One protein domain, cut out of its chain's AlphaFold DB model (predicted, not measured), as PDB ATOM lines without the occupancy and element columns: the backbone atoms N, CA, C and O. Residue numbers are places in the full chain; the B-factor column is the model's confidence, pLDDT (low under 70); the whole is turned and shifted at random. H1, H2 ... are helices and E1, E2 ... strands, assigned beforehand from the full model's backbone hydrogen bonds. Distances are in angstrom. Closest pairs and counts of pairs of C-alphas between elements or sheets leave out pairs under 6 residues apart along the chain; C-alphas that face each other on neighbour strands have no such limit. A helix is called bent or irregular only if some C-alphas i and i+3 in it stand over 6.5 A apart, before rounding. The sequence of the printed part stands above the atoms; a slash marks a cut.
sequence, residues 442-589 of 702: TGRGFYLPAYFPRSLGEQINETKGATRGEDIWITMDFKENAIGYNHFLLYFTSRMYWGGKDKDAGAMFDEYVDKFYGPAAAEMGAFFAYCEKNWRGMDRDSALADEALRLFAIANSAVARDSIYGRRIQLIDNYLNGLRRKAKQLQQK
ATOM      1  N   THR A 442     -23.100  19.559  -0.200       91.06
ATOM      2  CA  THR A 442     -23.144  20.935   0.330       91.06
ATOM      3  C   THR A 442     -24.128  21.819  -0.441       91.06
ATOM      4  O   THR A 442     -24.909  22.547   0.166       91.06
ATOM      5  N   GLY A 443     -24.235  21.640  -1.761       87.44
ATOM      6  CA  GLY A 443     -25.228  22.316  -2.609       87.44
ATOM      7  C   GLY A 443     -26.669  21.828  -2.413       87.44
ATOM      8  O   GLY A 443     -27.592  22.391  -2.990       87.44
ATOM      9  N   ARG A 444     -26.880  20.779  -1.606       87.81
ATOM     10  CA  ARG A 444     -28.200  20.319  -1.138       87.81
ATOM     11  C   ARG A 444     -28.378  20.546   0.368       87.81
ATOM     12  O   ARG A 444     -29.209  19.894   0.994       87.81
ATOM     13  N   GLY A 445     -27.600  21.463   0.945       88.94
ATOM     14  CA  GLY A 445     -27.755  21.919   2.324       88.94
ATOM     15  C   GLY A 445     -27.016  21.091   3.372       88.94
ATOM     16  O   GLY A 445     -27.332  21.226   4.548       88.94
ATOM     17  N   PHE A 446     -26.047  20.246   3.005       92.44
ATOM     18  CA  PHE A 446     -25.216  19.575   4.010       92.44
ATOM     19  C   PHE A 446     -24.301  20.577   4.738       92.44
ATOM     20  O   PHE A 446     -23.497  21.249   4.095       92.44
ATOM     21  N   TYR A 447     -24.396  20.647   6.071       93.94
ATOM     22  CA  TYR A 447     -23.711  21.656   6.902       93.94
ATOM     23  C   TYR A 447     -22.894  21.098   8.076       93.94
ATOM     24  O   TYR A 447     -22.346  21.877   8.856       93.94
ATOM     25  N   LEU A 448     -22.870  19.779   8.278       96.12
ATOM     26  CA  LEU A 448     -22.159  19.196   9.414       96.12
ATOM     27  C   LEU A 448     -20.650  19.150   9.124       96.12
ATOM     28  O   LEU A 448     -20.271  18.660   8.062       96.12
ATOM     29  N   PRO A 449     -19.779  19.582  10.055       96.12
ATOM     30  CA  PRO A 449     -18.328  19.574   9.868       96.12
ATOM     31  C   PRO A 449     -17.751  18.157  10.012       96.12
ATOM     32  O   PRO A 449     -17.029  17.849  10.955       96.12
ATOM     33  N   ALA A 450     -18.097  17.261   9.089       95.19
ATOM     34  CA  ALA A 450     -17.636  15.879   9.092       95.19
ATOM     35  C   ALA A 450     -16.203  15.785   8.531       95.19
ATOM     36  O   ALA A 450     -15.978  15.396   7.387       95.19
ATOM     37  N   TYR A 451     -15.220  16.165   9.346       95.81
ATOM     38  CA  TYR A 451     -13.793  16.050   9.038       95.81
ATOM     39  C   TYR A 451     -13.241  14.754   9.648       95.81
ATOM     40  O   TYR A 451     -13.038  14.689  10.851       95.81
ATOM     41  N   PHE A 452     -13.048  13.707   8.839       93.94
ATOM     42  CA  PHE A 452     -12.670  12.358   9.311       93.94
ATOM     43  C   PHE A 452     -11.543  11.741   8.456       93.94
ATOM     44  O   PHE A 452     -11.743  10.726   7.786       93.94
ATOM     45  N   PRO A 453     -10.349  12.357   8.401       94.31
ATOM     46  CA  PRO A 453      -9.319  11.981   7.433       94.31
ATOM     47  C   PRO A 453      -8.798  10.560   7.677       94.31
ATOM     48  O   PRO A 453      -8.579   9.825   6.716       94.31
ATOM     49  N   ARG A 454      -8.664  10.156   8.947       92.69
ATOM     50  CA  ARG A 454      -8.151   8.838   9.353       92.69
ATOM     51  C   ARG A 454      -9.090   7.734   8.903       92.69
ATOM     52  O   ARG A 454      -8.708   6.914   8.072       92.69
ATOM     53  N   SER A 455     -10.351   7.805   9.347       92.06
ATOM     54  CA  SER A 455     -11.359   6.833   8.927       92.06
ATOM     55  C   SER A 455     -11.481   6.815   7.409       92.06
ATOM     56  O   SER A 455     -11.446   5.741   6.825       92.06
ATOM     57  N   LEU A 456     -11.540   7.978   6.745       94.25
ATOM     58  CA  LEU A 456     -11.593   8.066   5.284       94.25
ATOM     59  C   LEU A 456     -10.452   7.283   4.611       94.25
ATOM     60  O   LEU A 456     -10.715   6.510   3.687       94.25
ATOM     61  N   GLY A 457      -9.215   7.462   5.077       95.12
ATOM     62  CA  GLY A 457      -8.045   6.757   4.562       95.12
ATOM     63  C   GLY A 457      -8.098   5.250   4.791       95.12
ATOM     64  O   GLY A 457      -7.870   4.488   3.852       95.12
ATOM     65  N   GLU A 458      -8.479   4.811   5.991       93.12
ATOM     66  CA  GLU A 458      -8.643   3.389   6.318       93.12
ATOM     67  C   GLU A 458      -9.636   2.701   5.375       93.12
ATOM     68  O   GLU A 458      -9.349   1.627   4.848       93.12
ATOM     69  N   GLN A 459     -10.788   3.328   5.100       93.25
ATOM     70  CA  GLN A 459     -11.786   2.713   4.212       93.25
ATOM     71  C   GLN A 459     -11.329   2.659   2.752       93.25
ATOM     72  O   GLN A 459     -11.761   1.772   2.021       93.25
ATOM     73  N   ILE A 460     -10.466   3.577   2.314       96.12
ATOM     74  CA  ILE A 460      -9.858   3.509   0.979       96.12
ATOM     75  C   ILE A 460      -8.791   2.405   0.944       96.12
ATOM     76  O   ILE A 460      -8.750   1.630  -0.006       96.12
ATOM     77  N   ASN A 461      -7.959   2.276   1.983       95.69
ATOM     78  CA  ASN A 461      -6.959   1.206   2.066       95.69
ATOM     79  C   ASN A 461      -7.594  -0.195   2.062       95.69
ATOM     80  O   ASN A 461      -7.044  -1.103   1.435       95.69
ATOM     81  N   GLU A 462      -8.770  -0.362   2.677       93.38
ATOM     82  CA  GLU A 462      -9.538  -1.617   2.639       93.38
ATOM     83  C   GLU A 462      -9.929  -2.064   1.223       93.38
ATOM     84  O   GLU A 462     -10.110  -3.258   0.994       93.38
ATOM     85  N   THR A 463     -10.075  -1.139   0.270       94.88
ATOM     86  CA  THR A 463     -10.517  -1.466  -1.096       94.88
ATOM     87  C   THR A 463      -9.354  -1.624  -2.078       94.88
ATOM     88  O   THR A 463      -9.542  -2.168  -3.172       94.88
ATOM     89  N   LYS A 464      -8.131  -1.227  -1.692       95.31
ATOM     90  CA  LYS A 464      -6.924  -1.357  -2.525       95.31
ATOM     91  C   LYS A 464      -6.632  -2.815  -2.873       95.31
ATOM     92  O   LYS A 464      -6.534  -3.680  -1.998       95.31
ATOM     93  N   GLY A 465      -6.451  -3.069  -4.166       92.00
ATOM     94  CA  GLY A 465      -6.213  -4.401  -4.726       92.00
ATOM     95  C   GLY A 465      -7.472  -5.257  -4.912       92.00
ATOM     96  O   GLY A 465      -7.389  -6.282  -5.579       92.00
ATOM     97  N   ALA A 466      -8.627  -4.842  -4.377       92.12
ATOM     98  CA  ALA A 466      -9.897  -5.561  -4.521       92.12
ATOM     99  C   ALA A 466     -10.854  -4.900  -5.530       92.12
ATOM    100  O   ALA A 466     -11.737  -5.561  -6.077       92.12
ATOM    101  N   THR A 467     -10.699  -3.597  -5.786       95.50
ATOM    102  CA  THR A 467     -11.579  -2.828  -6.677       95.50
ATOM    103  C   THR A 467     -10.789  -2.126  -7.779       95.50
ATOM    104  O   THR A 467      -9.582  -1.909  -7.672       95.50
ATOM    105  N   ARG A 468     -11.473  -1.732  -8.860       94.88
ATOM    106  CA  ARG A 468     -10.867  -0.920  -9.936       94.88
ATOM    107  C   ARG A 468     -10.714   0.557  -9.560       94.88
ATOM    108  O   ARG A 468     -10.056   1.296 -10.296       94.88
ATOM    109  N   GLY A 469     -11.326   0.981  -8.457       95.81
ATOM    110  CA  GLY A 469     -11.374   2.364  -7.994       95.81
ATOM    111  C   GLY A 469     -12.786   2.906  -7.829       95.81
ATOM    112  O   GLY A 469     -13.761   2.148  -7.820       95.81
ATOM    113  N   GLU A 470     -12.880   4.231  -7.699       95.75
ATOM    114  CA  GLU A 470     -14.119   4.911  -7.313       95.75
ATOM    115  C   GLU A 470     -14.544   6.010  -8.300       95.75
ATOM    116  O   GLU A 470     -13.713   6.681  -8.923       95.75
ATOM    117  N   ASP A 471     -15.861   6.177  -8.412       95.69
ATOM    118  CA  ASP A 471     -16.560   7.284  -9.061       95.69
ATOM    119  C   ASP A 471     -17.369   8.026  -8.000       95.69
ATOM    120  O   ASP A 471     -18.307   7.476  -7.420       95.69
ATOM    121  N   ILE A 472     -16.945   9.246  -7.668       94.69
ATOM    122  CA  ILE A 472     -17.515   9.990  -6.546       94.69
ATOM    123  C   ILE A 472     -18.333  11.160  -7.059       94.69
ATOM    124  O   ILE A 472     -17.834  12.070  -7.732       94.69
ATOM    125  N   TRP A 473     -19.592  11.179  -6.642       91.00
ATOM    126  CA  TRP A 473     -20.467  12.315  -6.818       91.00
ATOM    127  C   TRP A 473     -20.471  13.198  -5.572       91.00
ATOM    128  O   TRP A 473     -20.734  12.757  -4.457       91.00
ATOM    129  N   ILE A 474     -20.186  14.479  -5.777       89.12
ATOM    130  CA  ILE A 474     -20.180  15.517  -4.750       89.12
ATOM    131  C   ILE A 474     -20.718  16.816  -5.357       89.12
ATOM    132  O   ILE A 474     -20.692  17.012  -6.577       89.12
ATOM    133  N   THR A 475     -21.160  17.743  -4.511       85.94
ATOM    134  CA  THR A 475     -21.235  19.148  -4.913       85.94
ATOM    135  C   THR A 475     -19.812  19.673  -5.114       85.94
ATOM    136  O   THR A 475     -19.125  19.995  -4.155       85.94
ATOM    137  N   MET A 476     -19.370  19.766  -6.367       81.19
ATOM    138  CA  MET A 476     -18.088  20.370  -6.755       81.19
ATOM    139  C   MET A 476     -18.181  21.903  -6.702       81.19
ATOM    140  O   MET A 476     -18.069  22.585  -7.716       81.19
ATOM    141  N   ASP A 477     -18.483  22.438  -5.522       81.19
ATOM    142  CA  ASP A 477     -18.528  23.876  -5.283       81.19
ATOM    143  C   ASP A 477     -17.237  24.320  -4.593       81.19
ATOM    144  O   ASP A 477     -16.926  23.903  -3.471       81.19
ATOM    145  N   PHE A 478     -16.483  25.138  -5.321       75.94
ATOM    146  CA  PHE A 478     -15.216  25.729  -4.906       75.94
ATOM    147  C   PHE A 478     -15.360  27.222  -4.572       75.94
ATOM    148  O   PHE A 478     -14.364  27.925  -4.434       75.94
ATOM    149  N   LYS A 479     -16.595  27.715  -4.434       75.69
ATOM    150  CA  LYS A 479     -16.881  29.054  -3.920       75.69
ATOM    151  C   LYS A 479     -16.825  29.073  -2.392       75.69
ATOM    152  O   LYS A 479     -16.838  28.032  -1.726       75.69
ATOM    153  N   GLU A 480     -16.798  30.282  -1.842       70.12
ATOM    154  CA  GLU A 480     -16.467  30.565  -0.442       70.12
ATOM    155  C   GLU A 480     -17.293  29.791   0.600       70.12
ATOM    156  O   GLU A 480     -16.756  29.439   1.645       70.12
ATOM    157  N   ASN A 481     -18.562  29.476   0.326       76.62
ATOM    158  CA  ASN A 481     -19.458  28.860   1.315       76.62
ATOM    159  C   ASN A 481     -19.312  27.338   1.450       76.62
ATOM    160  O   ASN A 481     -19.673  26.780   2.484       76.62
ATOM    161  N   ALA A 482     -18.815  26.650   0.421       87.25
ATOM    162  CA  ALA A 482     -18.740  25.187   0.403       87.25
ATOM    163  C   ALA A 482     -17.298  24.669   0.399       87.25
ATOM    164  O   ALA A 482     -17.031  23.560   0.875       87.25
ATOM    165  N   ILE A 483     -16.357  25.472  -0.110       91.06
ATOM    166  CA  ILE A 483     -14.980  25.033  -0.303       91.06
ATOM    167  C   ILE A 483     -14.303  24.650   1.008       91.06
ATOM    168  O   ILE A 483     -13.595  23.651   1.001       91.06
ATOM    169  N   GLY A 484     -14.584  25.334   2.128       92.38
ATOM    170  CA  GLY A 484     -14.028  25.021   3.456       92.38
ATOM    171  C   GLY A 484     -14.274  23.583   3.931       92.38
ATOM    172  O   GLY A 484     -13.536  23.074   4.772       92.38
ATOM    173  N   TYR A 485     -15.255  22.896   3.345       94.50
ATOM    174  CA  TYR A 485     -15.529  21.482   3.585       94.50
ATOM    175  C   TYR A 485     -15.203  20.591   2.381       94.50
ATOM    176  O   TYR A 485     -14.539  19.566   2.523       94.50
ATOM    177  N   ASN A 486     -15.623  20.984   1.175       93.25
ATOM    178  CA  ASN A 486     -15.476  20.148  -0.018       93.25
ATOM    179  C   ASN A 486     -14.007  19.820  -0.331       93.25
ATOM    180  O   ASN A 486     -13.702  18.683  -0.697       93.25
ATOM    181  N   HIS A 487     -13.088  20.789  -0.185       94.06
ATOM    182  CA  HIS A 487     -11.690  20.570  -0.569       94.06
ATOM    183  C   HIS A 487     -11.025  19.465   0.262       94.06
ATOM    184  O   HIS A 487     -10.271  18.657  -0.277       94.06
ATOM    185  N   PHE A 488     -11.365  19.405   1.553       94.94
ATOM    186  CA  PHE A 488     -10.841  18.442   2.508       94.94
ATOM    187  C   PHE A 488     -11.105  17.010   2.037       94.94
ATOM    188  O   PHE A 488     -10.173  16.228   1.839       94.94
ATOM    189  N   LEU A 489     -12.374  16.683   1.771       93.62
ATOM    190  CA  LEU A 489     -12.768  15.336   1.361       93.62
ATOM    191  C   LEU A 489     -12.067  14.918   0.067       93.62
ATOM    192  O   LEU A 489     -11.580  13.792  -0.039       93.62
ATOM    193  N   LEU A 490     -11.984  15.824  -0.907       94.75
ATOM    194  CA  LEU A 490     -11.370  15.547  -2.204       94.75
ATOM    195  C   LEU A 490      -9.851  15.385  -2.110       94.75
ATOM    196  O   LEU A 490      -9.305  14.485  -2.755       94.75
ATOM    197  N   TYR A 491      -9.177  16.203  -1.295       96.94
ATOM    198  CA  TYR A 491      -7.736  16.115  -1.081       96.94
ATOM    199  C   TYR A 491      -7.351  14.754  -0.498       96.94
ATOM    200  O   TYR A 491      -6.595  14.011  -1.128       96.94
ATOM    201  N   PHE A 492      -7.899  14.398   0.669       97.12
ATOM    202  CA  PHE A 492      -7.522  13.158   1.354       97.12
ATOM    203  C   PHE A 492      -7.907  11.930   0.534       97.12
ATOM    204  O   PHE A 492      -7.077  11.044   0.355       97.12
ATOM    205  N   THR A 493      -9.096  11.925  -0.072       96.75
ATOM    206  CA  THR A 493      -9.516  10.829  -0.958       96.75
ATOM    207  C   THR A 493      -8.534  10.629  -2.111       96.75
ATOM    208  O   THR A 493      -8.000   9.539  -2.298       96.75
ATOM    209  N   SER A 494      -8.234  11.696  -2.858       96.75
ATOM    210  CA  SER A 494      -7.380  11.590  -4.045       96.75
ATOM    211  C   SER A 494      -5.962  11.177  -3.692       96.75
ATOM    212  O   SER A 494      -5.344  10.405  -4.417       96.75
ATOM    213  N   ARG A 495      -5.426  11.683  -2.575       96.31
ATOM    214  CA  ARG A 495      -4.074  11.336  -2.140       96.31
ATOM    215  C   ARG A 495      -3.971   9.913  -1.605       96.31
ATOM    216  O   ARG A 495      -2.916   9.311  -1.786       96.31
ATOM    217  N   MET A 496      -5.044   9.384  -1.023       97.25
ATOM    218  CA  MET A 496      -5.124   7.995  -0.577       97.25
ATOM    219  C   MET A 496      -5.228   6.993  -1.727       97.25
ATOM    220  O   MET A 496      -4.967   5.819  -1.508       97.25
ATOM    221  N   TYR A 497      -5.506   7.420  -2.963       97.19
ATOM    222  CA  TYR A 497      -5.417   6.551  -4.147       97.19
ATOM    223  C   TYR A 497      -3.984   6.232  -4.601       97.19
ATOM    224  O   TYR A 497      -3.797   5.589  -5.638       97.19
ATOM    225  N   TRP A 498      -2.982   6.708  -3.862       95.75
ATOM    226  CA  TRP A 498      -1.571   6.511  -4.158       95.75
ATOM    227  C   TRP A 498      -0.815   6.044  -2.915       95.75
ATOM    228  O   TRP A 498      -1.122   6.454  -1.793       95.75
ATOM    229  N   GLY A 499       0.268   5.300  -3.137       91.25
ATOM    230  CA  GLY A 499       1.258   4.995  -2.105       91.25
ATOM    231  C   GLY A 499       0.992   3.733  -1.287       91.25
ATOM    232  O   GLY A 499       1.598   3.598  -0.231       91.25
ATOM    233  N   GLY A 500       0.138   2.815  -1.754       92.69
ATOM    234  CA  GLY A 500      -0.014   1.493  -1.143       92.69
ATOM    235  C   GLY A 500      -0.879   1.477   0.118       92.69
ATOM    236  O   GLY A 500      -1.424   2.498   0.546       92.69
ATOM    237  N   LYS A 501      -1.041   0.289   0.710       90.56
ATOM    238  CA  LYS A 501      -1.904   0.071   1.890       90.56
ATOM    239  C   LYS A 501      -1.371   0.705   3.175       90.56
ATOM    240  O   LYS A 501      -2.164   0.982   4.065       90.56
ATOM    241  N   ASP A 502      -0.077   1.006   3.227       89.56
ATOM    242  CA  ASP A 502       0.565   1.651   4.378       89.56
ATOM    243  C   ASP A 502       0.430   3.181   4.344       89.56
ATOM    244  O   ASP A 502       0.966   3.889   5.197       89.56
ATOM    245  N   LYS A 503      -0.268   3.726   3.338       93.44
ATOM    246  CA  LYS A 503      -0.511   5.162   3.256       93.44
ATOM    247  C   LYS A 503      -1.384   5.603   4.429       93.44
ATOM    248  O   LYS A 503      -2.525   5.166   4.546       93.44
ATOM    249  N   ASP A 504      -0.852   6.509   5.242       95.31
ATOM    250  CA  ASP A 504      -1.531   7.033   6.422       95.31
ATOM    251  C   ASP A 504      -2.147   8.417   6.161       95.31
ATOM    252  O   ASP A 504      -1.447   9.414   5.945       95.31
ATOM    253  N   ALA A 505      -3.479   8.479   6.185       96.00
ATOM    254  CA  ALA A 505      -4.218   9.732   6.075       96.00
ATOM    255  C   ALA A 505      -4.102  10.606   7.335       96.00
ATOM    256  O   ALA A 505      -4.251  11.821   7.226       96.00
ATOM    257  N   GLY A 506      -3.823  10.013   8.501       96.50
ATOM    258  CA  GLY A 506      -3.553  10.712   9.756       96.50
ATOM    259  C   GLY A 506      -2.288  11.554   9.661       96.50
ATOM    260  O   GLY A 506      -2.381  12.774   9.741       96.50
ATOM    261  N   ALA A 507      -1.140  10.946   9.350       96.38
ATOM    262  CA  ALA A 507       0.108  11.687   9.134       96.38
ATOM    263  C   ALA A 507      -0.013  12.763   8.037       96.38
ATOM    264  O   ALA A 507       0.517  13.868   8.153       96.38
ATOM    265  N   MET A 508      -0.750  12.467   6.961       97.06
ATOM    266  CA  MET A 508      -1.056  13.458   5.927       97.06
ATOM    267  C   MET A 508      -1.889  14.631   6.443       97.06
ATOM    268  O   MET A 508      -1.719  15.758   5.972       97.06
ATOM    269  N   PHE A 509      -2.829  14.352   7.340       98.19
ATOM    270  CA  PHE A 509      -3.682  15.355   7.947       98.19
ATOM    271  C   PHE A 509      -2.901  16.220   8.928       98.19
ATOM    272  O   PHE A 509      -3.064  17.435   8.896       98.19
ATOM    273  N   ASP A 510      -1.994  15.635   9.701       97.88
ATOM    274  CA  ASP A 510      -1.141  16.383  10.619       97.88
ATOM    275  C   ASP A 510      -0.224  17.352   9.842       97.88
ATOM    276  O   ASP A 510      -0.165  18.537  10.165       97.88
ATOM    277  N   GLU A 511       0.383  16.910   8.726       97.88
ATOM    278  CA  GLU A 511       1.143  17.801   7.828       97.88
ATOM    279  C   GLU A 511       0.255  18.902   7.217       97.88
ATOM    280  O   GLU A 511       0.677  20.049   7.066       97.88
ATOM    281  N   TYR A 512      -0.974  18.556   6.823       98.25
ATOM    282  CA  TYR A 512      -1.941  19.526   6.312       98.25
ATOM    283  C   TYR A 512      -2.272  20.583   7.358       98.25
ATOM    284  O   TYR A 512      -2.233  21.764   7.031       98.25
ATOM    285  N   VAL A 513      -2.566  20.189   8.595       98.31
ATOM    286  CA  VAL A 513      -2.919  21.135   9.653       98.31
ATOM    287  C   VAL A 513      -1.756  22.086   9.930       98.31
ATOM    288  O   VAL A 513      -1.958  23.302   9.915       98.31
ATOM    289  N   ASP A 514      -0.548  21.540  10.073       98.19
ATOM    290  CA  ASP A 514       0.687  22.300  10.287       98.19
ATOM    291  C   ASP A 514       0.931  23.328   9.170       98.19
ATOM    292  O   ASP A 514       0.955  24.536   9.402       98.19
ATOM    293  N   LYS A 515       1.014  22.879   7.913       97.88
ATOM    294  CA  LYS A 515       1.374  23.763   6.795       97.88
ATOM    295  C   LYS A 515       0.248  24.693   6.365       97.88
ATOM    296  O   LYS A 515       0.497  25.808   5.900       97.88
ATOM    297  N   PHE A 516      -0.994  24.220   6.417       97.69
ATOM    298  CA  PHE A 516      -2.123  24.957   5.863       97.69
ATOM    299  C   PHE A 516      -2.622  26.038   6.820       97.69
ATOM    300  O   PHE A 516      -2.952  27.129   6.349       97.69
ATOM    301  N   TYR A 517      -2.607  25.780   8.132       97.81
ATOM    302  CA  TYR A 517      -3.073  26.725   9.152       97.81
ATOM    303  C   TYR A 517      -1.950  27.409   9.940       97.81
ATOM    304  O   TYR A 517      -2.213  28.442  10.556       97.81
ATOM    305  N   GLY A 518      -0.710  26.911   9.864       96.25
ATOM    306  CA  GLY A 518       0.482  27.589  10.374       96.25
ATOM    307  C   GLY A 518       0.345  27.976  11.851       96.25
ATOM    308  O   GLY A 518       0.191  27.087  12.683       96.25
ATOM    309  N   PRO A 519       0.352  29.276  12.208       97.44
ATOM    310  CA  PRO A 519       0.225  29.714  13.602       97.44
ATOM    311  C   PRO A 519      -1.017  29.200  14.344       97.44
ATOM    312  O   PRO A 519      -0.969  29.103  15.561       97.44
ATOM    313  N   ALA A 520      -2.101  28.857  13.635       98.31
ATOM    314  CA  ALA A 520      -3.325  28.300  14.224       98.31
ATOM    315  C   ALA A 520      -3.390  26.761  14.166       98.31
ATOM    316  O   ALA A 520      -4.466  26.184  14.329       98.31
ATOM    317  N   ALA A 521      -2.289  26.073  13.842       98.50
ATOM    318  CA  ALA A 521      -2.290  24.627  13.625       98.50
ATOM    319  C   ALA A 521      -2.768  23.843  14.857       98.50
ATOM    320  O   ALA A 521      -3.585  22.933  14.718       98.50
ATOM    321  N   ALA A 522      -2.320  24.210  16.062       98.44
ATOM    322  CA  ALA A 522      -2.714  23.519  17.289       98.44
ATOM    323  C   ALA A 522      -4.222  23.659  17.560       98.44
ATOM    324  O   ALA A 522      -4.918  22.674  17.820       98.44
ATOM    325  N   GLU A 523      -4.750  24.874  17.434       98.69
ATOM    326  CA  GLU A 523      -6.152  25.206  17.668       98.69
ATOM    327  C   GLU A 523      -7.065  24.598  16.596       98.69
ATOM    328  O   GLU A 523      -8.110  24.023  16.915       98.69
ATOM    329  N   MET A 524      -6.663  24.663  15.321       98.56
ATOM    330  CA  MET A 524      -7.376  23.998  14.228       98.56
ATOM    331  C   MET A 524      -7.360  22.480  14.404       98.56
ATOM    332  O   MET A 524      -8.387  21.835  14.196       98.56
ATOM    333  N   GLY A 525      -6.237  21.903  14.839       98.25
ATOM    334  CA  GLY A 525      -6.133  20.486  15.180       98.25
ATOM    335  C   GLY A 525      -7.136  20.078  16.262       98.25
ATOM    336  O   GLY A 525      -7.845  19.084  16.095       98.25
ATOM    337  N   ALA A 526      -7.271  20.881  17.323       98.56
ATOM    338  CA  ALA A 526      -8.260  20.653  18.378       98.56
ATOM    339  C   ALA A 526      -9.706  20.737  17.855       98.56
ATOM    340  O   ALA A 526     -10.525  19.866  18.164       98.56
ATOM    341  N   PHE A 527     -10.017  21.736  17.021       98.75
ATOM    342  CA  PHE A 527     -11.318  21.854  16.357       98.75
ATOM    343  C   PHE A 527     -11.640  20.616  15.505       98.75
ATOM    344  O   PHE A 527     -12.703  20.014  15.664       98.75
ATOM    345  N   PHE A 528     -10.716  20.186  14.644       98.38
ATOM    346  CA  PHE A 528     -10.933  19.027  13.781       98.38
ATOM    347  C   PHE A 528     -11.081  17.724  14.562       98.38
ATOM    348  O   PHE A 528     -11.986  16.952  14.259       98.38
ATOM    349  N   ALA A 529     -10.250  17.488  15.581       97.81
ATOM    350  CA  ALA A 529     -10.355  16.299  16.427       97.81
ATOM    351  C   ALA A 529     -11.718  16.232  17.134       97.81
ATOM    352  O   ALA A 529     -12.344  15.170  17.218       97.81
ATOM    353  N   TYR A 530     -12.219  17.381  17.597       98.50
ATOM    354  CA  TYR A 530     -13.548  17.470  18.183       98.50
ATOM    355  C   TYR A 530     -14.655  17.202  17.153       98.50
ATOM    356  O   TYR A 530     -15.602  16.464  17.441       98.50
ATOM    357  N   CYS A 531     -14.533  17.758  15.946       97.75
ATOM    358  CA  CYS A 531     -15.454  17.508  14.842       97.75
ATOM    359  C   CYS A 531     -15.490  16.032  14.436       97.75
ATOM    360  O   CYS A 531     -16.583  15.471  14.382       97.75
ATOM    361  N   GLU A 532     -14.338  15.388  14.224       94.81
ATOM    362  CA  GLU A 532     -14.221  13.971  13.844       94.81
ATOM    363  C   GLU A 532     -15.022  13.070  14.794       94.81
ATOM    364  O   GLU A 532     -15.777  12.204  14.348       94.81
ATOM    365  N   LYS A 533     -14.932  13.345  16.102       95.38
ATOM    366  CA  LYS A 533     -15.628  12.594  17.152       95.38
ATOM    367  C   LYS A 533     -17.127  12.905  17.253       95.38
ATOM    368  O   LYS A 533     -17.906  12.003  17.552       95.38
ATOM    369  N   ASN A 534     -17.542  14.159  17.055       97.06
ATOM    370  CA  ASN A 534     -18.864  14.622  17.506       97.06
ATOM    371  C   ASN A 534     -19.822  15.076  16.395       97.06
ATOM    372  O   ASN A 534     -20.997  15.308  16.686       97.06
ATOM    373  N   TRP A 535     -19.382  15.212  15.138       95.19
ATOM    374  CA  TRP A 535     -20.173  15.867  14.081       95.19
ATOM    375  C   TRP A 535     -21.584  15.283  13.895       95.19
ATOM    376  O   TRP A 535     -22.518  16.033  13.616       95.19
ATOM    377  N   ARG A 536     -21.774  13.967  14.096       93.69
ATOM    378  CA  ARG A 536     -23.092  13.304  14.006       93.69
ATOM    379  C   ARG A 536     -24.077  13.808  15.062       93.69
ATOM    380  O   ARG A 536     -25.263  13.961  14.778       93.69
ATOM    381  N   GLY A 537     -23.588  14.065  16.276       95.94
ATOM    382  CA  GLY A 537     -24.395  14.526  17.406       95.94
ATOM    383  C   GLY A 537     -24.771  16.004  17.319       95.94
ATOM    384  O   GLY A 537     -25.828  16.393  17.812       95.94
ATOM    385  N   MET A 538     -23.973  16.817  16.619       97.25
ATOM    386  CA  MET A 538     -24.194  18.267  16.482       97.25
ATOM    387  C   MET A 538     -25.518  18.633  15.786       97.25
ATOM    388  O   MET A 538     -25.996  19.758  15.908       97.25
ATOM    389  N   ASP A 539     -26.142  17.695  15.065       94.25
ATOM    390  CA  ASP A 539     -27.471  17.902  14.479       94.25
ATOM    391  C   ASP A 539     -28.620  17.815  15.503       94.25
ATOM    392  O   ASP A 539     -29.758  18.201  15.219       94.25
ATOM    393  N   ARG A 540     -28.352  17.274  16.691       93.12
ATOM    394  CA  ARG A 540     -29.375  16.953  17.698       93.12
ATOM    395  C   ARG A 540     -29.082  17.559  19.064       93.12
ATOM    396  O   ARG A 540     -30.015  17.745  19.834       93.12
ATOM    397  N   ASP A 541     -27.825  17.888  19.335       94.94
ATOM    398  CA  ASP A 541     -27.364  18.437  20.602       94.94
ATOM    399  C   ASP A 541     -26.652  19.779  20.373       94.94
ATOM    400  O   ASP A 541     -25.615  19.845  19.705       94.94
ATOM    401  N   SER A 542     -27.221  20.860  20.919       95.12
ATOM    402  CA  SER A 542     -26.633  22.194  20.795       95.12
ATOM    403  C   SER A 542     -25.316  22.318  21.544       95.12
ATOM    404  O   SER A 542     -24.444  23.020  21.055       95.12
ATOM    405  N   ALA A 543     -25.127  21.624  22.672       97.12
ATOM    406  CA  ALA A 543     -23.883  21.709  23.435       97.12
ATOM    407  C   ALA A 543     -22.702  21.178  22.613       97.12
ATOM    408  O   ALA A 543     -21.629  21.783  22.597       97.12
ATOM    409  N   LEU A 544     -22.923  20.100  21.849       98.44
ATOM    410  CA  LEU A 544     -21.909  19.582  20.936       98.44
ATOM    411  C   LEU A 544     -21.579  20.581  19.823       98.44
ATOM    412  O   LEU A 544     -20.407  20.760  19.496       98.44
ATOM    413  N   ALA A 545     -22.591  21.228  19.241       98.25
ATOM    414  CA  ALA A 545     -22.396  22.231  18.196       98.25
ATOM    415  C   ALA A 545     -21.699  23.500  18.724       98.25
ATOM    416  O   ALA A 545     -20.778  24.005  18.083       98.25
ATOM    417  N   ASP A 546     -22.108  23.990  19.894       98.38
ATOM    418  CA  ASP A 546     -21.570  25.192  20.534       98.38
ATOM    419  C   ASP A 546     -20.092  25.011  20.899       98.38
ATOM    420  O   ASP A 546     -19.288  25.909  20.660       98.38
ATOM    421  N   GLU A 547     -19.702  23.832  21.388       98.69
ATOM    422  CA  GLU A 547     -18.299  23.536  21.689       98.69
ATOM    423  C   GLU A 547     -17.426  23.491  20.425       98.69
ATOM    424  O   GLU A 547     -16.331  24.053  20.414       98.69
ATOM    425  N   ALA A 548     -17.922  22.917  19.321       98.69
ATOM    426  CA  ALA A 548     -17.207  22.965  18.043       98.69
ATOM    427  C   ALA A 548     -17.011  24.412  17.561       98.69
ATOM    428  O   ALA A 548     -15.921  24.786  17.128       98.69
ATOM    429  N   LEU A 549     -18.054  25.241  17.669       98.75
ATOM    430  CA  LEU A 549     -17.997  26.657  17.304       98.75
ATOM    431  C   LEU A 549     -17.056  27.453  18.222       98.75
ATOM    432  O   LEU A 549     -16.374  28.358  17.744       98.75
ATOM    433  N   ARG A 550     -16.976  27.104  19.513       98.75
ATOM    434  CA  ARG A 550     -16.041  27.707  20.473       98.75
ATOM    435  C   ARG A 550     -14.590  27.376  20.127       98.75
ATOM    436  O   ARG A 550     -13.767  28.287  20.064       98.75
ATOM    437  N   LEU A 551     -14.279  26.103  19.871       98.81
ATOM    438  CA  LEU A 551     -12.942  25.672  19.443       98.81
ATOM    439  C   LEU A 551     -12.534  26.348  18.130       98.81
ATOM    440  O   LEU A 551     -11.418  26.849  18.013       98.81
ATOM    441  N   PHE A 552     -13.463  26.448  17.175       98.69
ATOM    442  CA  PHE A 552     -13.221  27.175  15.932       98.69
ATOM    443  C   PHE A 552     -12.936  28.667  16.166       98.69
ATOM    444  O   PHE A 552     -12.026  29.225  15.559       98.69
ATOM    445  N   ALA A 553     -13.680  29.327  17.060       98.62
ATOM    446  CA  ALA A 553     -13.463  30.738  17.378       98.62
ATOM    447  C   ALA A 553     -12.073  31.002  17.990       98.62
ATOM    448  O   ALA A 553     -11.463  32.031  17.690       98.62
ATOM    449  N   ILE A 554     -11.557  30.067  18.798       98.56
ATOM    450  CA  ILE A 554     -10.182  30.116  19.319       98.56
ATOM    451  C   ILE A 554      -9.180  30.055  18.164       98.56
ATOM    452  O   ILE A 554      -8.326  30.933  18.062       98.56
ATOM    453  N   ALA A 555      -9.334  29.094  17.250       98.12
ATOM    454  CA  ALA A 555      -8.453  28.966  16.091       98.12
ATOM    455  C   ALA A 555      -8.478  30.207  15.185       98.12
ATOM    456  O   ALA A 555      -7.435  30.696  14.757       98.12
ATOM    457  N   ASN A 556      -9.664  30.769  14.945       97.88
ATOM    458  CA  ASN A 556      -9.818  31.986  14.150       97.88
ATOM    459  C   ASN A 556      -9.159  33.216  14.795       97.88
ATOM    460  O   ASN A 556      -8.704  34.108  14.087       97.88
ATOM    461  N   SER A 557      -9.074  33.260  16.126       97.50
ATOM    462  CA  SER A 557      -8.435  34.361  16.857       97.50
ATOM    463  C   SER A 557      -6.905  34.249  16.908       97.50
ATOM    464  O   SER A 557      -6.242  35.217  17.272       97.50
ATOM    465  N   ALA A 558      -6.334  33.096  16.539       97.25
ATOM    466  CA  ALA A 558      -4.891  32.844  16.582       97.25
ATOM    467  C   ALA A 558      -4.118  33.433  15.381       97.25
ATOM    468  O   ALA A 558      -2.889  33.376  15.342       97.25
ATOM    469  N   VAL A 559      -4.810  34.003  14.388       97.44
ATOM    470  CA  VAL A 559      -4.201  34.542  13.160       97.44
ATOM    471  C   VAL A 559      -4.774  35.906  12.784       97.44
ATOM    472  O   VAL A 559      -5.936  36.214  13.040       97.44
ATOM    473  N   ALA A 560      -3.968  36.724  12.106       96.69
ATOM    474  CA  ALA A 560      -4.448  37.962  11.501       96.69
ATOM    475  C   ALA A 560      -5.382  37.659  10.317       96.69
ATOM    476  O   ALA A 560      -5.079  36.802   9.480       96.69
ATOM    477  N   ARG A 561      -6.508  38.373  10.225       92.12
ATOM    478  CA  ARG A 561      -7.576  38.112   9.241       92.12
ATOM    479  C   ARG A 561      -7.123  38.263   7.784       92.12
ATOM    480  O   ARG A 561      -7.587  37.531   6.916       92.12
ATOM    481  N   ASP A 562      -6.234  39.210   7.522       94.81
ATOM    482  CA  ASP A 562      -5.667  39.525   6.207       94.81
ATOM    483  C   ASP A 562      -4.496  38.609   5.809       94.81
ATOM    484  O   ASP A 562      -4.134  38.530   4.632       94.81
ATOM    485  N   SER A 563      -3.939  37.852   6.761       97.31
ATOM    486  CA  SER A 563      -2.910  36.851   6.478       97.31
ATOM    487  C   SER A 563      -3.441  35.714   5.594       97.31
ATOM    488  O   SER A 563      -4.643  35.449   5.507       97.31
ATOM    489  N   ILE A 564      -2.533  34.969   4.951       96.81
ATOM    490  CA  ILE A 564      -2.912  33.766   4.192       96.81
ATOM    491  C   ILE A 564      -3.641  32.736   5.069       96.81
ATOM    492  O   ILE A 564      -4.603  32.123   4.613       96.81
ATOM    493  N   TYR A 565      -3.238  32.593   6.334       98.00
ATOM    494  CA  TYR A 565      -3.862  31.675   7.286       98.00
ATOM    495  C   TYR A 565      -5.269  32.140   7.679       98.00
ATOM    496  O   TYR A 565      -6.202  31.341   7.642       98.00
ATOM    497  N   GLY A 566      -5.453  33.440   7.938       97.62
ATOM    498  CA  GLY A 566      -6.769  34.036   8.196       97.62
ATOM    499  C   GLY A 566      -7.739  33.826   7.032       97.62
ATOM    500  O   GLY A 566      -8.860  33.361   7.231       97.62
ATOM    501  N   ARG A 567      -7.277  34.040   5.790       96.19
ATOM    502  CA  ARG A 567      -8.078  33.760   4.585       96.19
ATOM    503  C   ARG A 567      -8.471  32.287   4.457       96.19
ATOM    504  O   ARG A 567      -9.589  32.003   4.040       96.19
ATOM    505  N   ARG A 568      -7.595  31.346   4.824       96.56
ATOM    506  CA  ARG A 568      -7.900  29.901   4.811       96.56
ATOM    507  C   ARG A 568      -8.919  29.511   5.881       96.56
ATOM    508  O   ARG A 568      -9.835  28.747   5.584       96.56
ATOM    509  N   ILE A 569      -8.792  30.047   7.096       97.25
ATOM    510  CA  ILE A 569      -9.750  29.800   8.184       97.25
ATOM    511  C   ILE A 569     -11.125  30.388   7.847       97.25
ATOM    512  O   ILE A 569     -12.137  29.725   8.081       97.25
ATOM    513  N   GLN A 570     -11.181  31.558   7.201       96.44
ATOM    514  CA  GLN A 570     -12.438  32.177   6.758       96.44
ATOM    515  C   GLN A 570     -13.277  31.249   5.857       96.44
ATOM    516  O   GLN A 570     -14.504  31.279   5.913       96.44
ATOM    517  N   LEU A 571     -12.649  30.374   5.064       95.81
ATOM    518  CA  LEU A 571     -13.377  29.403   4.236       95.81
ATOM    519  C   LEU A 571     -14.160  28.387   5.081       95.81
ATOM    520  O   LEU A 571     -15.272  28.001   4.717       95.81
ATOM    521  N   ILE A 572     -13.594  27.946   6.209       96.62
ATOM    522  CA  ILE A 572     -14.299  27.085   7.169       96.62
ATOM    523  C   ILE A 572     -15.359  27.899   7.906       96.62
ATOM    524  O   ILE A 572     -16.481  27.422   8.073       96.62
ATOM    525  N   ASP A 573     -15.045  29.137   8.285       97.19
ATOM    526  CA  ASP A 573     -15.989  30.028   8.961       97.19
ATOM    527  C   ASP A 573     -17.291  30.192   8.161       97.19
ATOM    528  O   ASP A 573     -18.390  30.043   8.706       97.19
ATOM    529  N   ASN A 574     -17.162  30.402   6.849       95.88
ATOM    530  CA  ASN A 574     -18.283  30.525   5.924       95.88
ATOM    531  C   ASN A 574     -19.123  29.240   5.866       95.88
ATOM    532  O   ASN A 574     -20.358  29.297   5.911       95.88
ATOM    533  N   TYR A 575     -18.467  28.077   5.830       96.19
ATOM    534  CA  TYR A 575     -19.138  26.776   5.833       96.19
ATOM    535  C   TYR A 575     -19.934  26.524   7.128       96.19
ATOM    536  O   TYR A 575     -21.066  26.027   7.094       96.19
ATOM    537  N   LEU A 576     -19.399  26.944   8.280       97.44
ATOM    538  CA  LEU A 576     -20.012  26.733   9.597       97.44
ATOM    539  C   LEU A 576     -21.297  27.543   9.838       97.44
ATOM    540  O   LEU A 576     -21.982  27.335  10.844       97.44
ATOM    541  N   ASN A 577     -21.705  28.410   8.911       96.06
ATOM    542  CA  ASN A 577     -22.959  29.156   9.017       96.06
ATOM    543  C   ASN A 577     -24.198  28.255   9.143       96.06
ATOM    544  O   ASN A 577     -25.140  28.596   9.864       96.06
ATOM    545  N   GLY A 578     -24.209  27.092   8.486       94.75
ATOM    546  CA  GLY A 578     -25.292  26.119   8.653       94.75
ATOM    547  C   GLY A 578     -25.342  25.537  10.069       94.75
ATOM    548  O   GLY A 578     -26.419  25.483  10.668       94.75
ATOM    549  N   LEU A 579     -24.178  25.216  10.645       97.38
ATOM    550  CA  LEU A 579     -24.063  24.737  12.022       97.38
ATOM    551  C   LEU A 579     -24.526  25.796  13.034       97.38
ATOM    552  O   LEU A 579     -25.316  25.476  13.916       97.38
ATOM    553  N   ARG A 580     -24.135  27.069  12.868       97.69
ATOM    554  CA  ARG A 580     -24.595  28.181  13.731       97.69
ATOM    555  C   ARG A 580     -26.113  28.323  13.741       97.69
ATOM    556  O   ARG A 580     -26.726  28.465  14.799       97.69
ATOM    557  N   ARG A 581     -26.739  28.266  12.559       95.69
ATOM    558  CA  ARG A 581     -28.206  28.308  12.443       95.69
ATOM    559  C   ARG A 581     -28.845  27.123  13.161       95.69
ATOM    560  O   ARG A 581     -29.836  27.314  13.866       95.69
ATOM    561  N   LYS A 582     -28.269  25.928  13.010       94.19
ATOM    562  CA  LYS A 582     -28.766  24.717  13.660       94.19
ATOM    563  C   LYS A 582     -28.621  24.771  15.185       94.19
ATOM    564  O   LYS A 582     -29.594  24.482  15.874       94.19
ATOM    565  N   ALA A 583     -27.483  25.217  15.713       95.31
ATOM    566  CA  ALA A 583     -27.264  25.389  17.151       95.31
ATOM    567  C   ALA A 583     -28.304  26.344  17.767       95.31
ATOM    568  O   ALA A 583     -29.020  25.976  18.701       95.31
ATOM    569  N   LYS A 584     -28.512  27.516  17.146       94.06
ATOM    570  CA  LYS A 584     -29.559  28.472  17.552       94.06
ATOM    571  C   LYS A 584     -30.965  27.869  17.488       94.06
ATOM    572  O   LYS A 584     -31.821  28.228  18.294       94.06
ATOM    573  N   GLN A 585     -31.238  26.993  16.519       89.88
ATOM    574  CA  GLN A 585     -32.521  26.295  16.420       89.88
ATOM    575  C   GLN A 585     -32.714  25.299  17.571       89.88
ATOM    576  O   GLN A 585     -33.806  25.250  18.130       89.88
ATOM    577  N   LEU A 586     -31.684  24.523  17.918       89.25
ATOM    578  CA  LEU A 586     -31.729  23.502  18.971       89.25
ATOM    579  C   LEU A 586     -31.883  24.105  20.377       89.25
ATOM    580  O   LEU A 586     -32.580  23.533  21.209       89.25
ATOM    581  N   GLN A 587     -31.312  25.286  20.626       87.69
ATOM    582  CA  GLN A 587     -31.460  26.005  21.901       87.69
ATOM    583  C   GLN A 587     -32.880  26.550  22.136       87.69
ATOM    584  O   GLN A 587     -33.249  26.905  23.259       87.69
ATOM    585  N   GLN A 588     -33.706  26.646  21.091       84.19
ATOM    586  CA  GLN A 588     -35.091  27.068  21.255       84.19
ATOM    587  C   GLN A 588     -35.886  25.930  21.885       84.19
ATOM    588  O   GLN A 588     -36.038  24.871  21.280       84.19
ATOM    589  N   LYS A 589     -36.457  26.168  23.073       67.88
ATOM    590  CA  LYS A 589     -37.390  25.237  23.721       67.88
ATOM    591  C   LYS A 589     -38.619  25.037  22.829       67.88
ATOM    592  O   LYS A 589     -39.571  25.814  22.872       67.88
TER     593      LYS A 589
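AT A GLANCE: This is residues 442 to 589 of the 702 residues of an uncharacterized protein of Planctomycetaceae bacterium (UniProt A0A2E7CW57). Two groups of helices meet through the kinked H2 and the bent H3: H1, H3a and residues 489 to 496 of H2 make one, while H3b and H4, an antiparallel pair with H5 loosely alongside, make the other. H6 packs on H4 near the far end, and E1 runs alone at the opposite end. The printed part has 148 residues, with six named helices and one named strand in the order H1, E1, H2, H3, H4, H5, H6. It is mostly helix and compact, with a radius of gyration of the C-alphas of 15.8 A and spans of 50 by 35 by 26 A.

HOW THE PARTS SIT: H1, residues 453 to 461, touches residues 489 to 496 of H2, residues 480 to 496, at a steep tilt of 40 degrees; the closest C-alphas, Gly 457 and Met 496, are 6.0 A apart. E1, residues 467 to 473, pairs with no named strand. By its hydrogen bonds H3, residues 505 to 534, was assigned as one helix, but it is bent, with C-alphas 516 and 519 9.4 A apart; its arms are H3a, 505 to 516, and H3b, 519 to 534. H3b and H4, residues 542 to 557, form a hairpin at a shallow tilt of 13 degrees, closest at the C-alphas of Glu 523 and Ala 555, 4.7 A. H5, residues 564 to 575, is about perpendicular to H2 at 76 degrees and touches its residues 480 to 485, closest at the C-alphas of Gly 484 and Ile 572, 4.3 A. H6, residues 577 to 586, touches H4, closest at the C-alphas of Ser 542 and Ala 583, 4.9 A. Every O i to N i+4 pair is within hydrogen-bond range in H1, H3a, H4 and H6, against 9 of 13 in H2, 11 of 12 in H3b and 6 of 8 in H5.

IN THESE COORDINATES: H1 begins at C-alpha 453 (-9.319, 11.981, 7.433), and H6 ends at C-alpha 586 (-31.729, 23.502, 18.971). H2 measures 25.3 A, H3b 24.6 A and H4 22.2 A from first to last C-alpha.

THE WHOLE: The two C-alphas farthest apart, Gly 465 and Lys 589, are 51.6 A apart. The printed part has no cut and no long link; in this model residue 589 alone is under 70 in pLDDT.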